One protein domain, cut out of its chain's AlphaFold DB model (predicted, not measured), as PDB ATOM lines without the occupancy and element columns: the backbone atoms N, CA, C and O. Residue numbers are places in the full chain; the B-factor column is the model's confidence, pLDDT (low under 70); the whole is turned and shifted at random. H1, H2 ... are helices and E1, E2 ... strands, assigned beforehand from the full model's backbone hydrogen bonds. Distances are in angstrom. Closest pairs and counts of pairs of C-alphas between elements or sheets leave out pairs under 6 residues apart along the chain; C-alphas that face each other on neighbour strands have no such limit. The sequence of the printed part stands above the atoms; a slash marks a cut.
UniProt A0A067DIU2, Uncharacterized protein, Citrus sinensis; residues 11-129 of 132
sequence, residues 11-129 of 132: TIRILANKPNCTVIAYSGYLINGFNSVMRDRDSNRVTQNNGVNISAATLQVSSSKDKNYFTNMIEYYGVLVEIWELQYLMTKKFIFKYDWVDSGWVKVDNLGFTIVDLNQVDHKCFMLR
ATOM      1  N   THR A  11     154.242 126.862 153.133       84.06
ATOM      2  CA  THR A  11     155.414 127.204 153.956       84.06
ATOM      3  C   THR A  11     155.590 128.712 154.046       84.06
ATOM      4  O   THR A  11     155.837 129.235 155.133       84.06
ATOM      5  N   ILE A  12     155.435 129.430 152.931       86.06
ATOM      6  CA  ILE A  12     155.511 130.896 152.903       86.06
ATOM      7  C   ILE A  12     154.398 131.504 153.760       86.06
ATOM      8  O   ILE A  12     154.667 132.411 154.552       86.06
ATOM      9  N   ARG A  13     153.171 130.969 153.682       87.94
ATOM     10  CA  ARG A  13     152.053 131.413 154.536       87.94
ATOM     11  C   ARG A  13     152.351 131.194 156.019       87.94
ATOM     12  O   ARG A  13     152.121 132.096 156.826       87.94
ATOM     13  N   ILE A  14     152.907 130.044 156.394       87.31
ATOM     14  CA  ILE A  14     153.280 129.748 157.785       87.31
ATOM     15  C   ILE A  14     154.395 130.686 158.269       87.31
ATOM     16  O   ILE A  14     154.294 131.225 159.371       87.31
ATOM     17  N   LEU A  15     155.431 130.926 157.459       86.56
ATOM     18  CA  LEU A  15     156.547 131.810 157.820       86.56
ATOM     19  C   LEU A  15     156.115 133.276 157.971       86.56
ATOM     20  O   LEU A  15     156.624 133.981 158.844       86.56
ATOM     21  N   ALA A  16     155.146 133.731 157.174       88.62
ATOM     22  CA  ALA A  16     154.605 135.086 157.266       88.62
ATOM     23  C   ALA A  16     153.844 135.353 158.579       88.62
ATOM     24  O   ALA A  16     153.759 136.501 159.013       88.62
ATOM     25  N   ASN A  17     153.332 134.314 159.252       89.81
ATOM     26  CA  ASN A  17     152.548 134.440 160.488       89.81
ATOM     27  C   ASN A  17     153.375 134.721 161.759       89.81
ATOM     28  O   ASN A  17     152.807 134.736 162.850       89.81
ATOM     29  N   LYS A  18     154.681 135.000 161.623       88.31
ATOM     30  CA  LYS A  18     155.655 135.207 162.713       88.31
ATOM     31  C   LYS A  18     155.862 133.944 163.580       88.31
ATOM     32  O   LYS A  18     154.935 133.170 163.816       88.31
ATOM     33  N   PRO A  19     157.082 133.702 164.087       90.25
ATOM     34  CA  PRO A  19     157.288 132.668 165.093       90.25
ATOM     35  C   PRO A  19     156.627 133.048 166.425       90.25
ATOM     36  O   PRO A  19     156.365 134.221 166.713       90.25
ATOM     37  N   ASN A  20     156.419 132.048 167.276       89.81
ATOM     38  CA  ASN A  20     156.098 132.242 168.684       89.81
ATOM     39  C   ASN A  20     157.158 133.146 169.353       89.81
ATOM     40  O   ASN A  20     158.309 133.213 168.921       89.81
ATOM     41  N   CYS A  21     156.787 133.843 170.426       87.19
ATOM     42  CA  CYS A  21     157.660 134.772 171.144       87.19
ATOM     43  C   CYS A  21     158.770 134.090 171.962       87.19
ATOM     44  O   CYS A  21     159.565 134.783 172.592       87.19
ATOM     45  N   THR A  22     158.830 132.757 171.958       88.31
ATOM     46  CA  THR A  22     159.845 131.970 172.666       88.31
ATOM     47  C   THR A  22     160.792 131.307 171.673       88.31
ATOM     48  O   THR A  22     160.359 130.765 170.656       88.31
ATOM     49  N   VAL A  23     162.080 131.325 172.005       90.12
ATOM     50  CA  VAL A  23     163.159 130.700 171.235       90.12
ATOM     51  C   VAL A  23     163.858 129.670 172.112       90.12
ATOM     52  O   VAL A  23     164.084 129.923 173.296       90.12
ATOM     53  N   ILE A  24     164.216 128.523 171.536       92.00
ATOM     54  CA  ILE A  24     165.083 127.538 172.192       92.00
ATOM     55  C   ILE A  24     166.498 127.698 171.630       92.00
ATOM     56  O   ILE A  24     166.689 127.649 170.416       92.00
ATOM     57  N   ALA A  25     167.484 127.881 172.508       91.31
ATOM     58  CA  ALA A  25     168.894 127.966 172.134       91.31
ATOM     59  C   ALA A  25     169.607 126.624 172.359       91.31
ATOM     60  O   ALA A  25     169.410 125.975 173.388       91.31
ATOM     61  N   TYR A  26     170.458 126.225 171.415       87.19
ATOM     62  CA  TYR A  26     171.210 124.966 171.457       87.19
ATOM     63  C   TYR A  26     172.709 125.227 171.559       87.19
ATOM     64  O   TYR A  26     173.204 126.185 170.984       87.19
ATOM     65  N   SER A  27     173.448 124.342 172.239       80.31
ATOM     66  CA  SER A  27     174.912 124.444 172.393       80.31
ATOM     67  C   SER A  27     175.729 123.739 171.302       80.31
ATOM     68  O   SER A  27     176.964 123.740 171.311       80.31
ATOM     69  N   GLY A  28     175.038 123.095 170.372       79.75
ATOM     70  CA  GLY A  28     175.589 122.370 169.239       79.75
ATOM     71  C   GLY A  28     174.457 121.723 168.456       79.75
ATOM     72  O   GLY A  28     173.358 121.539 168.987       79.75
ATOM     73  N   TYR A  29     174.715 121.394 167.198       76.50
ATOM     74  CA  TYR A  29     173.711 120.808 166.318       76.50
ATOM     75  C   TYR A  29     174.366 119.797 165.378       76.50
ATOM     76  O   TYR A  29     175.425 120.060 164.807       76.50
ATOM     77  N   LEU A  30     173.748 118.622 165.261       76.38
ATOM     78  CA  LEU A  30     174.205 117.548 164.386       76.38
ATOM     79  C   LEU A  30     173.408 117.623 163.082       76.38
ATOM     80  O   LEU A  30     172.203 117.378 163.084       76.38
ATOM     81  N   ILE A  31     174.075 117.929 161.969       68.31
ATOM     82  CA  ILE A  31     173.465 117.896 160.632       68.31
ATOM     83  C   ILE A  31     174.256 116.953 159.753       68.31
ATOM     84  O   ILE A  31     175.459 117.127 159.595       68.31
ATOM     85  N   ASN A  32     173.572 116.005 159.111       63.31
ATOM     86  CA  ASN A  32     174.166 115.121 158.104       63.31
ATOM     87  C   ASN A  32     175.451 114.420 158.596       63.31
ATOM     88  O   ASN A  32     176.389 114.239 157.829       63.31
ATOM     89  N   GLY A  33     175.517 114.068 159.885       62.38
ATOM     90  CA  GLY A  33     176.696 113.439 160.496       62.38
ATOM     91  C   GLY A  33     177.801 114.405 160.944       62.38
ATOM     92  O   GLY A  33     178.731 113.973 161.620       62.38
ATOM     93  N   PHE A  34     177.688 115.703 160.650       64.31
ATOM     94  CA  PHE A  34     178.630 116.731 161.088       64.31
ATOM     95  C   PHE A  34     178.149 117.392 162.380       64.31
ATOM     96  O   PHE A  34     177.045 117.938 162.449       64.31
ATOM     97  N   ASN A  35     178.985 117.326 163.417       68.44
ATOM     98  CA  ASN A  35     178.741 117.985 164.695       68.44
ATOM     99  C   ASN A  35     179.257 119.423 164.630       68.44
ATOM    100  O   ASN A  35     180.447 119.654 164.836       68.44
ATOM    101  N   SER A  36     178.371 120.385 164.385       67.88
ATOM    102  CA  SER A  36     178.715 121.800 164.514       67.88
ATOM    103  C   SER A  36     178.629 122.196 165.985       67.88
ATOM    104  O   SER A  36     177.583 122.055 166.629       67.88
ATOM    105  N   VAL A  37     179.744 122.662 166.539       72.38
ATOM    106  CA  VAL A  37     179.864 123.052 167.949       72.38
ATOM    107  C   VAL A  37     180.017 124.567 168.027       72.38
ATOM    108  O   VAL A  37     180.777 125.143 167.259       72.38
ATOM    109  N   MET A  38     179.290 125.228 168.936       72.94
ATOM    110  CA  MET A  38     179.408 126.683 169.091       72.94
ATOM    111  C   MET A  38     180.786 127.074 169.625       72.94
ATOM    112  O   MET A  38     181.370 126.334 170.426       72.94
ATOM    113  N   ARG A  39     181.267 128.261 169.233       70.00
ATOM    114  CA  ARG A  39     182.586 128.796 169.616       70.00
ATOM    115  C   ARG A  39     182.919 128.623 171.101       70.00
ATOM    116  O   ARG A  39     183.991 128.116 171.401       70.00
ATOM    117  N   ASP A  40     181.999 128.949 172.007       70.38
ATOM    118  CA  ASP A  40     182.230 128.882 173.463       70.38
ATOM    119  C   ASP A  40     182.445 127.455 173.992       70.38
ATOM    120  O   ASP A  40     183.144 127.219 174.981       70.38
ATOM    121  N   ARG A  41     181.833 126.463 173.341       68.50
ATOM    122  CA  ARG A  41     182.044 125.053 173.686       68.50
ATOM    123  C   ARG A  41     183.337 124.521 173.072       68.50
ATOM    124  O   ARG A  41     183.962 123.631 173.646       68.50
ATOM    125  N   ASP A  42     183.715 125.059 171.919       70.25
ATOM    126  CA  ASP A  42     184.910 124.687 171.171       70.25
ATOM    127  C   ASP A  42     186.188 125.305 171.760       70.25
ATOM    128  O   ASP A  42     187.226 124.656 171.778       70.25
ATOM    129  N   SER A  43     186.110 126.503 172.351       71.94
ATOM    130  CA  SER A  43     187.254 127.200 172.966       71.94
ATOM    131  C   SER A  43     187.889 126.443 174.136       71.94
ATOM    132  O   SER A  43     189.018 126.731 174.517       71.94
ATOM    133  N   ASN A  44     187.169 125.476 174.707       74.56
ATOM    134  CA  ASN A  44     187.644 124.608 175.785       74.56
ATOM    135  C   ASN A  44     188.148 123.244 175.275       74.56
ATOM    136  O   ASN A  44     188.357 122.326 176.070       74.56
ATOM    137  N   ARG A  45     188.288 123.067 173.954       74.81
ATOM    138  CA  ARG A  45     188.704 121.816 173.308       74.81
ATOM    139  C   ARG A  45     190.003 121.999 172.530       74.81
ATOM    140  O   ARG A  45     190.358 123.089 172.111       74.81
ATOM    141  N   VAL A  46     190.699 120.881 172.325       71.75
ATOM    142  CA  VAL A  46     191.924 120.816 171.508       71.75
ATOM    143  C   VAL A  46     191.602 120.874 170.008       71.75
ATOM    144  O   VAL A  46     192.432 121.290 169.211       71.75
ATOM    145  N   THR A  47     190.398 120.452 169.612       73.06
ATOM    146  CA  THR A  47     189.942 120.451 168.214       73.06
ATOM    147  C   THR A  47     189.036 121.640 167.942       73.06
ATOM    148  O   THR A  47     188.145 121.882 168.751       73.06
ATOM    149  N   GLN A  48     189.197 122.283 166.785       71.69
ATOM    150  CA  GLN A  48     188.325 123.362 166.329       71.69
ATOM    151  C   GLN A  48     187.279 122.830 165.334       71.69
ATOM    152  O   GLN A  48     187.625 122.479 164.209       71.69
ATOM    153  N   ASN A  49     186.009 122.768 165.737       75.38
ATOM    154  CA  ASN A  49     184.876 122.277 164.933       75.38
ATOM    155  C   ASN A  49     183.735 123.309 164.806       75.38
ATOM    156  O   ASN A  49     182.579 122.956 164.548       75.38
ATOM    157  N   ASN A  50     184.043 124.585 165.034       80.06
ATOM    158  CA  ASN A  50     183.091 125.694 164.942       80.06
ATOM    159  C   ASN A  50     183.092 126.422 163.585       80.06
ATOM    160  O   ASN A  50     182.211 127.249 163.340       80.06
ATOM    161  N   GLY A  51     184.068 126.131 162.720       86.31
ATOM    162  CA  GLY A  51     184.194 126.741 161.400       86.31
ATOM    163  C   GLY A  51     183.130 126.240 160.423       86.31
ATOM    164  O   GLY A  51     182.771 125.062 160.421       86.31
ATOM    165  N   VAL A  52     182.644 127.135 159.567       87.12
ATOM    166  CA  VAL A  52     181.743 126.826 158.454       87.12
ATOM    167  C   VAL A  52     182.292 127.426 157.159       87.12
ATOM    168  O   VAL A  52     182.856 128.520 157.170       87.12
ATOM    169  N   ASN A  53     182.096 126.721 156.047       88.81
ATOM    170  CA  ASN A  53     182.244 127.250 154.693       88.81
ATOM    171  C   ASN A  53     180.884 127.169 153.993       88.81
ATOM    172  O   ASN A  53     180.177 126.164 154.121       88.81
ATOM    173  N   ILE A  54     180.522 128.229 153.270       87.94
ATOM    174  CA  ILE A  54     179.336 128.265 152.420       87.94
ATOM    175  C   ILE A  54     179.701 128.830 151.055       87.94
ATOM    176  O   ILE A  54     180.090 129.989 150.941       87.94
ATOM    177  N   SER A  55     179.477 128.038 150.011       90.19
ATOM    178  CA  SER A  55     179.486 128.517 148.631       90.19
ATOM    179  C   SER A  55     178.107 129.074 148.275       90.19
ATOM    180  O   SER A  55     177.126 128.329 148.220       90.19
ATOM    181  N   ALA A  56     178.018 130.380 148.032       88.00
ATOM    182  CA  ALA A  56     176.767 131.059 147.708       88.00
ATOM    183  C   ALA A  56     176.843 131.775 146.356       88.00
ATOM    184  O   ALA A  56     177.793 132.507 146.065       88.00
ATOM    185  N   ALA A  57     175.790 131.603 145.554       90.94
ATOM    186  CA  ALA A  57     175.570 132.388 144.348       90.94
ATOM    187  C   ALA A  57     175.322 133.848 144.750       90.94
ATOM    188  O   ALA A  57     174.272 134.191 145.291       90.94
ATOM    189  N   THR A  58     176.312 134.699 144.513       86.75
ATOM    190  CA  THR A  58     176.306 136.103 144.910       86.75
ATOM    191  C   THR A  58     176.159 136.977 143.678       86.75
ATOM    192  O   THR A  58     176.922 136.850 142.719       86.75
ATOM    193  N   LEU A  59     175.184 137.882 143.718       89.81
ATOM    194  CA  LEU A  59     175.023 138.920 142.712       89.81
ATOM    195  C   LEU A  59     176.074 140.010 142.946       89.81
ATOM    196  O   LEU A  59     176.039 140.691 143.969       89.81
ATOM    197  N   GLN A  60     176.997 140.177 142.005       84.50
ATOM    198  CA  GLN A  60     178.006 141.230 142.050       84.50
ATOM    199  C   GLN A  60     177.577 142.405 141.173       84.50
ATOM    200  O   GLN A  60     177.213 142.238 140.007       84.50
ATOM    201  N   VAL A  61     177.619 143.601 141.762       88.19
ATOM    202  CA  VAL A  61     177.362 144.879 141.094       88.19
ATOM    203  C   VAL A  61     178.480 145.846 141.451       88.19
ATOM    204  O   VAL A  61     178.838 145.975 142.620       88.19
ATOM    205  N   SER A  62     179.039 146.539 140.462       84.75
ATOM    206  CA  SER A  62     180.153 147.468 140.708       84.75
ATOM    207  C   SER A  62     179.685 148.741 141.419       84.75
ATOM    208  O   SER A  62     180.466 149.445 142.056       84.75
ATOM    209  N   SER A  63     178.398 149.072 141.285       87.62
ATOM    210  CA  SER A  63     177.738 150.170 141.989       87.62
ATOM    211  C   SER A  63     176.218 150.001 141.952       87.62
ATOM    212  O   SER A  63     175.689 149.243 141.143       87.62
ATOM    213  N   SER A  64     175.489 150.789 142.746       83.94
ATOM    214  CA  SER A  64     174.018 150.821 142.719       83.94
ATOM    215  C   SER A  64     173.410 151.271 141.381       83.94
ATOM    216  O   SER A  64     172.225 151.051 141.147       83.94
ATOM    217  N   LYS A  65     174.196 151.915 140.507       89.69
ATOM    218  CA  LYS A  65     173.774 152.353 139.164       89.69
ATOM    219  C   LYS A  65     174.196 151.381 138.062       89.69
ATOM    220  O   LYS A  65     173.806 151.575 136.911       89.69
ATOM    221  N   ASP A  66     175.013 150.386 138.399       86.31
ATOM    222  CA  ASP A  66     175.498 149.400 137.448       86.31
ATOM    223  C   ASP A  66     174.351 148.469 137.045       86.31
ATOM    224  O   ASP A  66     173.664 147.897 137.890       86.31
ATOM    225  N   LYS A  67     174.118 148.355 135.739       85.31
ATOM    226  CA  LYS A  67     173.109 147.451 135.172       85.31
ATOM    227  C   LYS A  67     173.719 146.136 134.697       85.31
ATOM    228  O   LYS A  67     172.972 145.223 134.358       85.31
ATOM    229  N   ASN A  68     175.045 146.031 134.691       86.62
ATOM    230  CA  ASN A  68     175.771 144.824 134.328       86.62
ATOM    231  C   ASN A  68     176.032 143.997 135.586       86.62
ATOM    232  O   ASN A  68     177.164 143.858 136.040       86.62
ATOM    233  N   TYR A  69     174.960 143.471 136.171       85.19
ATOM    234  CA  TYR A  69     175.093 142.515 137.258       85.19
ATOM    235  C   TYR A  69     175.473 141.144 136.705       85.19
ATOM    236  O   TYR A  69     174.972 140.711 135.664       85.19
ATOM    237  N   PHE A  70     176.334 140.438 137.426       88.19
ATOM    238  CA  PHE A  70     176.619 139.036 137.153       88.19
ATOM    239  C   PHE A  70     176.594 138.240 138.450       88.19
ATOM    240  O   PHE A  70     176.836 138.767 139.536       88.19
ATOM    241  N   THR A  71     176.266 136.960 138.332       91.25
ATOM    242  CA  THR A  71     176.217 136.047 139.470       91.25
ATOM    243  C   THR A  71     177.480 135.207 139.473       91.25
ATOM    244  O   THR A  71     177.800 134.585 138.461       91.25
ATOM    245  N   ASN A  72     178.176 135.164 140.606       90.06
ATOM    246  CA  ASN A  72     179.330 134.293 140.806       90.06
ATOM    247  C   ASN A  72     179.141 133.422 142.052       90.06
ATOM    248  O   ASN A  72     178.468 133.826 142.998       90.06
ATOM    249  N   MET A  73     179.745 132.237 142.066       91.75
ATOM    250  CA  MET A  73     179.834 131.426 143.278       91.75
ATOM    251  C   MET A  73     180.980 131.965 144.130       91.75
ATOM    252  O   MET A  73     182.131 131.947 143.704       91.75
ATOM    253  N   ILE A  74     180.654 132.469 145.316       90.50
ATOM    254  CA  ILE A  74     181.629 132.993 146.276       90.50
ATOM    255  C   ILE A  74     181.611 132.103 147.508       90.50
ATOM    256  O   ILE A  74     180.542 131.703 147.974       90.50
ATOM    257  N   GLU A  75     182.793 131.798 148.028       91.44
ATOM    258  CA  GLU A  75     182.945 131.087 149.288       91.44
ATOM    259  C   GLU A  75     183.011 132.069 150.453       91.44
ATOM    260  O   GLU A  75     183.819 132.995 150.466       91.44
ATOM    261  N   TYR A  76     182.168 131.828 151.447       90.31
ATOM    262  CA  TYR A  76     182.148 132.553 152.704       90.31
ATOM    263  C   TYR A  76     182.591 131.626 153.818       90.31
ATOM    264  O   TYR A  76     182.155 130.476 153.900       90.31
ATOM    265  N   TYR A  77     183.421 132.158 154.701       92.00
ATOM    266  CA  TYR A  77     183.938 131.439 155.850       92.00
ATOM    267  C   TYR A  77     183.464 132.126 157.113       92.00
ATOM    268  O   TYR A  77     183.457 133.353 157.191       92.00
ATOM    269  N   GLY A  78     183.059 131.351 158.106       91.44
ATOM    270  CA  GLY A  78     182.568 131.915 159.351       91.44
ATOM    271  C   GLY A  78     182.695 130.962 160.518       91.44
ATOM    272  O   GLY A  78     183.100 129.809 160.374       91.44
ATOM    273  N   VAL A  79     182.317 131.460 161.686       89.56
ATOM    274  CA  VAL A  79     182.272 130.705 162.934       89.56
ATOM    275  C   VAL A  79     180.830 130.633 163.404       89.56
ATOM    276  O   VAL A  79     180.161 131.661 163.496       89.56
ATOM    277  N   LEU A  80     180.343 129.433 163.713       88.12
ATOM    278  CA  LEU A  80     179.022 129.255 164.307       88.12
ATOM    279  C   LEU A  80     179.019 129.742 165.761       88.12
ATOM    280  O   LEU A  80     179.735 129.205 166.614       88.12
ATOM    281  N   VAL A  81     178.181 130.738 166.045       89.75
ATOM    282  CA  VAL A  81     178.112 131.382 167.366       89.75
ATOM    283  C   VAL A  81     176.828 131.032 168.104       89.75
ATOM    284  O   VAL A  81     176.877 130.757 169.296       89.75
ATOM    285  N   GLU A  82     175.685 131.009 167.413       89.88
ATOM    286  CA  GLU A  82     174.382 130.748 168.036       89.88
ATOM    287  C   GLU A  82     173.519 129.839 167.157       89.88
ATOM    288  O   GLU A  82     173.558 129.917 165.926       89.88
ATOM    289  N   ILE A  83     172.709 128.997 167.800       89.38
ATOM    290  CA  ILE A  83     171.753 128.101 167.146       89.38
ATOM    291  C   ILE A  83     170.406 128.250 167.837       89.38
ATOM    292  O   ILE A  83     170.275 127.922 169.018       89.38
ATOM    293  N   TRP A  84     169.410 128.738 167.105       91.12
ATOM    294  CA  TRP A  84     168.076 129.032 167.618       91.12
ATOM    295  C   TRP A  84     167.024 128.194 166.892       91.12
ATOM    296  O   TRP A  84     166.957 128.212 165.665       91.12
ATOM    297  N   GLU A  85     166.167 127.496 167.635       91.38
ATOM    298  CA  GLU A  85     164.934 126.905 167.109       91.38
ATOM    299  C   GLU A  85     163.779 127.882 167.319       91.38
ATOM    300  O   GLU A  85     163.463 128.287 168.442       91.38
ATOM    301  N   LEU A  86     163.139 128.245 166.213       91.44
ATOM    302  CA  LEU A  86     161.924 129.038 166.174       91.44
ATOM    303  C   LEU A  86     160.718 128.129 165.958       91.44
ATOM    304  O   LEU A  86     160.637 127.420 164.950       91.44
ATOM    305  N   GLN A  87     159.747 128.208 166.863       91.62
ATOM    306  CA  GLN A  87     158.459 127.541 166.708       91.62
ATOM    307  C   GLN A  87     157.498 128.434 165.916       91.62
ATOM    308  O   GLN A  87     157.135 129.514 166.373       91.62
ATOM    309  N   TYR A  88     157.039 127.962 164.762       90.19
ATOM    310  CA  TYR A  88     155.894 128.514 164.031       90.19
ATOM    311  C   TYR A  88     154.649 127.652 164.290       90.19
ATOM    312  O   TYR A  88     154.746 126.590 164.905       90.19
ATOM    313  N   LEU A  89     153.471 128.083 163.826       86.00
ATOM    314  CA  LEU A  89     152.193 127.401 164.099       86.00
ATOM    315  C   LEU A  89     152.223 125.891 163.808       86.00
ATOM    316  O   LEU A  89     151.736 125.103 164.611       86.00
ATOM    317  N   MET A  90     152.815 125.490 162.680       85.06
ATOM    318  CA  MET A  90     152.809 124.095 162.211       85.06
ATOM    319  C   MET A  90     154.203 123.556 161.867       85.06
ATOM    320  O   MET A  90     154.335 122.450 161.354       85.06
ATOM    321  N   THR A  91     155.263 124.326 162.115       87.75
ATOM    322  CA  THR A  91     156.630 123.919 161.771       87.75
ATOM    323  C   THR A  91     157.647 124.522 162.728       87.75
ATOM    324  O   THR A  91     157.376 125.507 163.412       87.75
ATOM    325  N   LYS A  92     158.839 123.934 162.752       88.50
ATOM    326  CA  LYS A  92     160.011 124.462 163.445       88.50
ATOM    327  C   LYS A  92     161.040 124.869 162.412       88.50
ATOM    328  O   LYS A  92     161.212 124.185 161.401       88.50
ATOM    329  N   LYS A  93     161.730 125.976 162.654       87.31
ATOM    330  CA  LYS A  93     162.824 126.434 161.797       87.31
ATOM    331  C   LYS A  93     164.044 126.742 162.640       87.31
ATOM    332  O   LYS A  93     163.927 127.365 163.687       87.31
ATOM    333  N   PHE A  94     165.205 126.328 162.152       87.56
ATOM    334  CA  PHE A  94     166.475 126.626 162.794       87.56
ATOM    335  C   PHE A  94     167.116 127.843 162.138       87.56
ATOM    336  O   PHE A  94     167.226 127.923 160.911       87.56
ATOM    337  N   ILE A  95     167.545 128.781 162.971       88.75
ATOM    338  CA  ILE A  95     168.370 129.912 162.582       88.75
ATOM    339  C   ILE A  95     169.754 129.711 163.180       88.75
ATOM    340  O   ILE A  95     169.900 129.371 164.354       88.75
ATOM    341  N   PHE A  96     170.767 129.950 162.358       87.62
ATOM    342  CA  PHE A  96     172.164 129.858 162.746       87.62
ATOM    343  C   PHE A  96     172.793 131.235 162.630       87.62
ATOM    344  O   PHE A  96     172.666 131.886 161.592       87.62
ATOM    345  N   LYS A  97     173.464 131.687 163.682       90.38
ATOM    346  CA  LYS A  97     174.242 132.922 163.654       90.38
ATOM    347  C   LYS A  97     175.690 132.599 163.376       90.38
ATOM    348  O   LYS A  97     176.290 131.795 164.095       90.38
ATOM    349  N   TYR A  98     176.240 133.285 162.391       89.81
ATOM    350  CA  TYR A  98     177.641 133.172 162.047       89.81
ATOM    351  C   TYR A  98     178.331 134.522 162.173       89.81
ATOM    352  O   TYR A  98     177.791 135.560 161.775       89.81
ATOM    353  N   ASP A  99     179.538 134.463 162.715       92.75
ATOM    354  CA  ASP A  99     180.532 135.518 162.629       92.75
ATOM    355  C   ASP A  99     181.363 135.237 161.367       92.75
ATOM    356  O   ASP A  99     182.120 134.266 161.319       92.75
ATOM    357  N   TRP A 100     181.157 136.028 160.316       93.44
ATOM    358  CA  TRP A 100     181.782 135.871 159.004       93.44
ATOM    359  C   TRP A 100     183.155 136.530 158.957       93.44
ATOM    360  O   TRP A 100     183.320 137.686 159.353       93.44
ATOM    361  N   VAL A 101     184.124 135.786 158.436       93.88
ATOM    362  CA  VAL A 101     185.507 136.219 158.273       93.88
ATOM    363  C   VAL A 101     185.605 137.251 157.160       93.88
ATOM    364  O   VAL A 101     185.001 137.096 156.096       93.88
ATOM    365  N   ASP A 102     186.393 138.290 157.407       92.19
ATOM    366  CA  ASP A 102     186.796 139.250 156.389       92.19
ATOM    367  C   ASP A 102     187.601 138.533 155.293       92.19
ATOM    368  O   ASP A 102     188.606 137.866 155.551       92.19
ATOM    369  N   SER A 103     187.175 138.707 154.044       88.94
ATOM    370  CA  SER A 103     187.842 138.144 152.867       88.94
ATOM    371  C   SER A 103     189.341 138.469 152.758       88.94
ATOM    372  O   SER A 103     190.083 137.672 152.188       88.94
ATOM    373  N   GLY A 104     189.826 139.572 153.346       91.38
ATOM    374  CA  GLY A 104     191.255 139.907 153.416       91.38
ATOM    375  C   GLY A 104     192.093 138.933 154.259       91.38
ATOM    376  O   GLY A 104     193.324 138.902 154.145       91.38
ATOM    377  N   TRP A 105     191.438 138.105 155.074       93.88
ATOM    378  CA  TRP A 105     192.054 137.104 155.951       93.88
ATOM    379  C   TRP A 105     191.827 135.663 155.490       93.88
ATOM    380  O   TRP A 105     192.146 134.716 156.213       93.88
ATOM    381  N   VAL A 106     191.337 135.501 154.259       93.88
ATOM    382  CA  VAL A 106     191.290 134.228 153.542       93.88
ATOM    383  C   VAL A 106     192.439 134.211 152.538       93.88
ATOM    384  O   VAL A 106     192.567 135.104 151.701       93.88
ATOM    385  N   LYS A 107     193.319 133.214 152.634       94.44
ATOM    386  CA  LYS A 107     194.500 133.084 151.771       94.44
ATOM    387  C   LYS A 107     194.608 131.665 151.249       94.44
ATOM    388  O   LYS A 107     194.207 130.729 151.926       94.44
ATOM    389  N   VAL A 108     195.192 131.507 150.071       94.81
ATOM    390  CA  VAL A 108     195.561 130.195 149.536       94.81
ATOM    391  C   VAL A 108     197.071 130.060 149.659       94.81
ATOM    392  O   VAL A 108     197.804 130.972 149.273       94.81
ATOM    393  N   ASP A 109     197.533 128.969 150.258       95.06
ATOM    394  CA  ASP A 109     198.962 128.703 150.392       95.06
ATOM    395  C   ASP A 109     199.583 128.178 149.085       95.06
ATOM    396  O   ASP A 109     198.909 127.944 148.080       95.06
ATOM    397  N   ASN A 110     200.901 127.972 149.096       95.81
ATOM    398  CA  ASN A 110     201.640 127.501 147.921       95.81
ATOM    399  C   ASN A 110     201.265 126.070 147.489       95.81
ATOM    400  O   ASN A 110     201.665 125.643 146.407       95.81
ATOM    401  N   LEU A 111     200.554 125.321 148.332       95.69
ATOM    402  CA  LEU A 111     200.093 123.960 148.069       95.69
ATOM    403  C   LEU A 111     198.620 123.929 147.626       95.69
ATOM    404  O   LEU A 111     198.108 122.858 147.304       95.69
ATOM    405  N   GLY A 112     197.951 125.084 147.572       93.81
ATOM    406  CA  GLY A 112     196.554 125.208 147.174       93.81
ATOM    407  C   GLY A 112     195.553 125.035 148.319       93.81
ATOM    408  O   GLY A 112     194.356 124.949 148.049       93.81
ATOM    409  N   PHE A 113     195.995 124.987 149.580       92.19
ATOM    410  CA  PHE A 113     195.082 124.930 150.721       92.19
ATOM    411  C   PHE A 113     194.583 126.321 151.098       92.19
ATOM    412  O   PHE A 113     195.361 127.269 151.227       92.19
ATOM    413  N   THR A 114     193.277 126.425 151.341       93.81
ATOM    414  CA  THR A 114     192.678 127.639 151.889       93.81
ATOM    415  C   THR A 114     192.952 127.734 153.388       93.81
ATOM    416  O   THR A 114     192.526 126.886 154.172       93.81
ATOM    417  N   ILE A 115     193.647 128.792 153.787       92.88
ATOM    418  CA  ILE A 115     193.940 129.170 155.166       92.88
ATOM    419  C   ILE A 115     193.053 130.356 155.530       92.88
ATOM    420  O   ILE A 115     193.023 131.368 154.827       92.88
ATOM    421  N   VAL A 116     192.350 130.235 156.652       92.19
ATOM    422  CA  VAL A 116     191.382 131.229 157.118       92.19
ATOM    423  C   VAL A 116     191.680 131.584 158.565       92.19
ATOM    424  O   VAL A 116     191.697 130.700 159.423       92.19
ATOM    425  N   ASP A 117     191.874 132.872 158.856       91.75
ATOM    426  CA  ASP A 117     191.923 133.346 160.242       91.75
ATOM    427  C   ASP A 117     190.504 133.613 160.761       91.75
ATOM    428  O   ASP A 117     189.919 134.676 160.559       91.75
ATOM    429  N   LEU A 118     189.953 132.626 161.469       88.50
ATOM    430  CA  LEU A 118     188.601 132.665 162.034       88.50
ATOM    431  C   LEU A 118     188.418 133.711 163.155       88.50
ATOM    432  O   LEU A 118     187.307 133.875 163.663       88.50
ATOM    433  N   ASN A 119     189.474 134.429 163.554       88.06
ATOM    434  CA  ASN A 119     189.373 135.527 164.519       88.06
ATOM    435  C   ASN A 119     189.111 136.891 163.867       88.06
ATOM    436  O   ASN A 119     188.723 137.822 164.573       88.06
ATOM    437  N   GLN A 120     189.299 137.014 162.553       91.44
ATOM    438  CA  GLN A 120     189.202 138.279 161.823       91.44
ATOM    439  C   GLN A 120     187.815 138.417 161.195       91.44
ATOM    440  O   GLN A 120     187.607 138.156 160.015       91.44
ATOM    441  N   VAL A 121     186.838 138.760 162.031       89.00
ATOM    442  CA  VAL A 121     185.413 138.805 161.674       89.00
ATOM    443  C   VAL A 121     185.008 140.218 161.256       89.00
ATOM    444  O   VAL A 121     185.258 141.163 162.002       89.00
ATOM    445  N   ASP A 122     184.309 140.346 160.127       87.25
ATOM    446  CA  ASP A 122     183.751 141.620 159.635       87.25
ATOM    447  C   ASP A 122     182.236 141.713 159.866       87.25
ATOM    448  O   ASP A 122     181.691 142.730 160.304       87.25
ATOM    449  N   HIS A 123     181.514 140.622 159.612       85.56
ATOM    450  CA  HIS A 123     180.054 140.649 159.577       85.56
ATOM    451  C   HIS A 123     179.439 139.612 160.506       85.56
ATOM    452  O   HIS A 123     179.891 138.476 160.588       85.56
ATOM    453  N   LYS A 124     178.342 139.982 161.170       87.44
ATOM    454  CA  LYS A 124     177.574 139.081 162.036       87.44
ATOM    455  C   LYS A 124     176.172 138.961 161.485       87.44
ATOM    456  O   LYS A 124     175.437 139.947 161.468       87.44
ATOM    457  N   CYS A 125     175.798 137.776 161.021       85.75
ATOM    458  CA  CYS A 125     174.500 137.593 160.386       85.75
ATOM    459  C   CYS A 125     173.860 136.262 160.768       85.75
ATOM    460  O   CYS A 125     174.528 135.241 160.946       85.75
ATOM    461  N   PHE A 126     172.536 136.294 160.877       81.06
ATOM    462  CA  PHE A 126     171.712 135.111 161.021       81.06
ATOM    463  C   PHE A 126     171.357 134.569 159.643       81.06
ATOM    464  O   PHE A 126     170.880 135.301 158.779       81.06
ATOM    465  N   MET A 127     171.523 133.268 159.460       81.38
ATOM    466  CA  MET A 127     171.043 132.563 158.286       81.38
ATOM    467  C   MET A 127     169.938 131.594 158.669       81.38
ATOM    468  O   MET A 127     170.110 130.703 159.507       81.38
ATOM    469  N   LEU A 128     168.792 131.772 158.017       73.88
ATOM    470  CA  LEU A 128     167.714 130.802 158.035       73.88
ATOM    471  C   LEU A 128     168.074 129.693 157.053       73.88
ATOM    472  O   LEU A 128     168.094 129.908 155.841       73.88
ATOM    473  N   ARG A 129     168.333 128.491 157.562       65.62
ATOM    474  CA  ARG A 129     168.456 127.330 156.687       65.62
ATOM    475  C   ARG A 129     167.059 126.784 156.419       65.62
ATOM    476  O   ARG A 129     166.478 126.101 157.261       65.62
TER     477      ARG A 129
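This is residues 11 to 129 of the 132 residues of an uncharacterized protein of Citrus sinensis (UniProt A0A067DIU2). A strongly twisted sheet is built round one long strand, E5, which turns sharply at residue 81; its first leg folds against E4 as a long hairpin arm, and its second leg has E6 on one side and the short E1 on the other, with E9 beyond E6. Two small hairpins stand at different places: E2 with E3 lies near the turn of E5, with Val 37 close to Leu 80, and E7 with E8 follows the end of E6 at Val 101, while the short helix H1 lies off the sheet, away from E5 and E6. The printed part has 119 residues, with two named helices and nine named strands, along the chain first H1, then E1 to E3, then H2, then E4 to E9; the neighbour pairs E1 with E5, E4 with E5, E5 with E6 and E6 with E9 are antiparallel, and the class is mostly strand. The whole is loose, with a radius of gyration of the C-alphas of 17.2 A, and flat, spanning 49 by 48 by 24 A.

E5, residues 70 to 87, is 36.5 A long and begins at C-alpha 70 at (176.619, 139.036, 137.153). E6, residues 92 to 101, is 28.5 A long, E4, residues 51 to 60, is 25.0 A, and E9, residues 121 to 128, is 19.8 A, ending at C-alpha 128 at (167.714, 130.802, 158.035). The shorter strands are E1, residues 23 to 26, E2, residues 28 to 31, E3, residues 34 to 37, E7, residues 106 to 108, and E8, residues 114 to 116. H1, residues 11 to 16, begins at C-alpha 11 at (155.414, 127.204, 153.956); H2 has residues 39 to 42.

E5 bends by 97 degrees at residue 81. E4 and E1 lie on one side of it, and E6 on the other side. E4, E5 and E6 form a meander, each strand the antiparallel neighbour of the one before; N 54 and O 76 are 2.8 A apart, and N 84 and O 95 are 2.9 A apart, both within hydrogen-bond range. E4 bends by 64 degrees at residue 57. E1 pairs with E5 through N 26 and O 83, 2.9 A, and E9 pairs with E6 through N 98 and O 125, 3.0 A. E1 runs on into E2 at 85 degrees. In the hairpin of E2 and E3, N 29 and O 36 are 3.0 A apart; the closest C-alphas of E3 and E5, those of Val 37 and Leu 80, are 7.2 A apart. In the hairpin of E7 and E8, N 107 and O 115 are 2.9 A apart. H2 only grazes the branched sheet with residues 39 to 41. H1 is not on that sheet and is apart from E5. Every O i to N i+4 pair of H1 is within hydrogen-bond range; H2 is too short for such a pair.

The C-alphas of Leu 89 and Asn 110, the two farthest apart, are 52.0 A apart. The printed part has no cut, and no link is long. Mean pLDDT of the printed part is 85.5; residues 31 to 36, 41 and 129 are under 70.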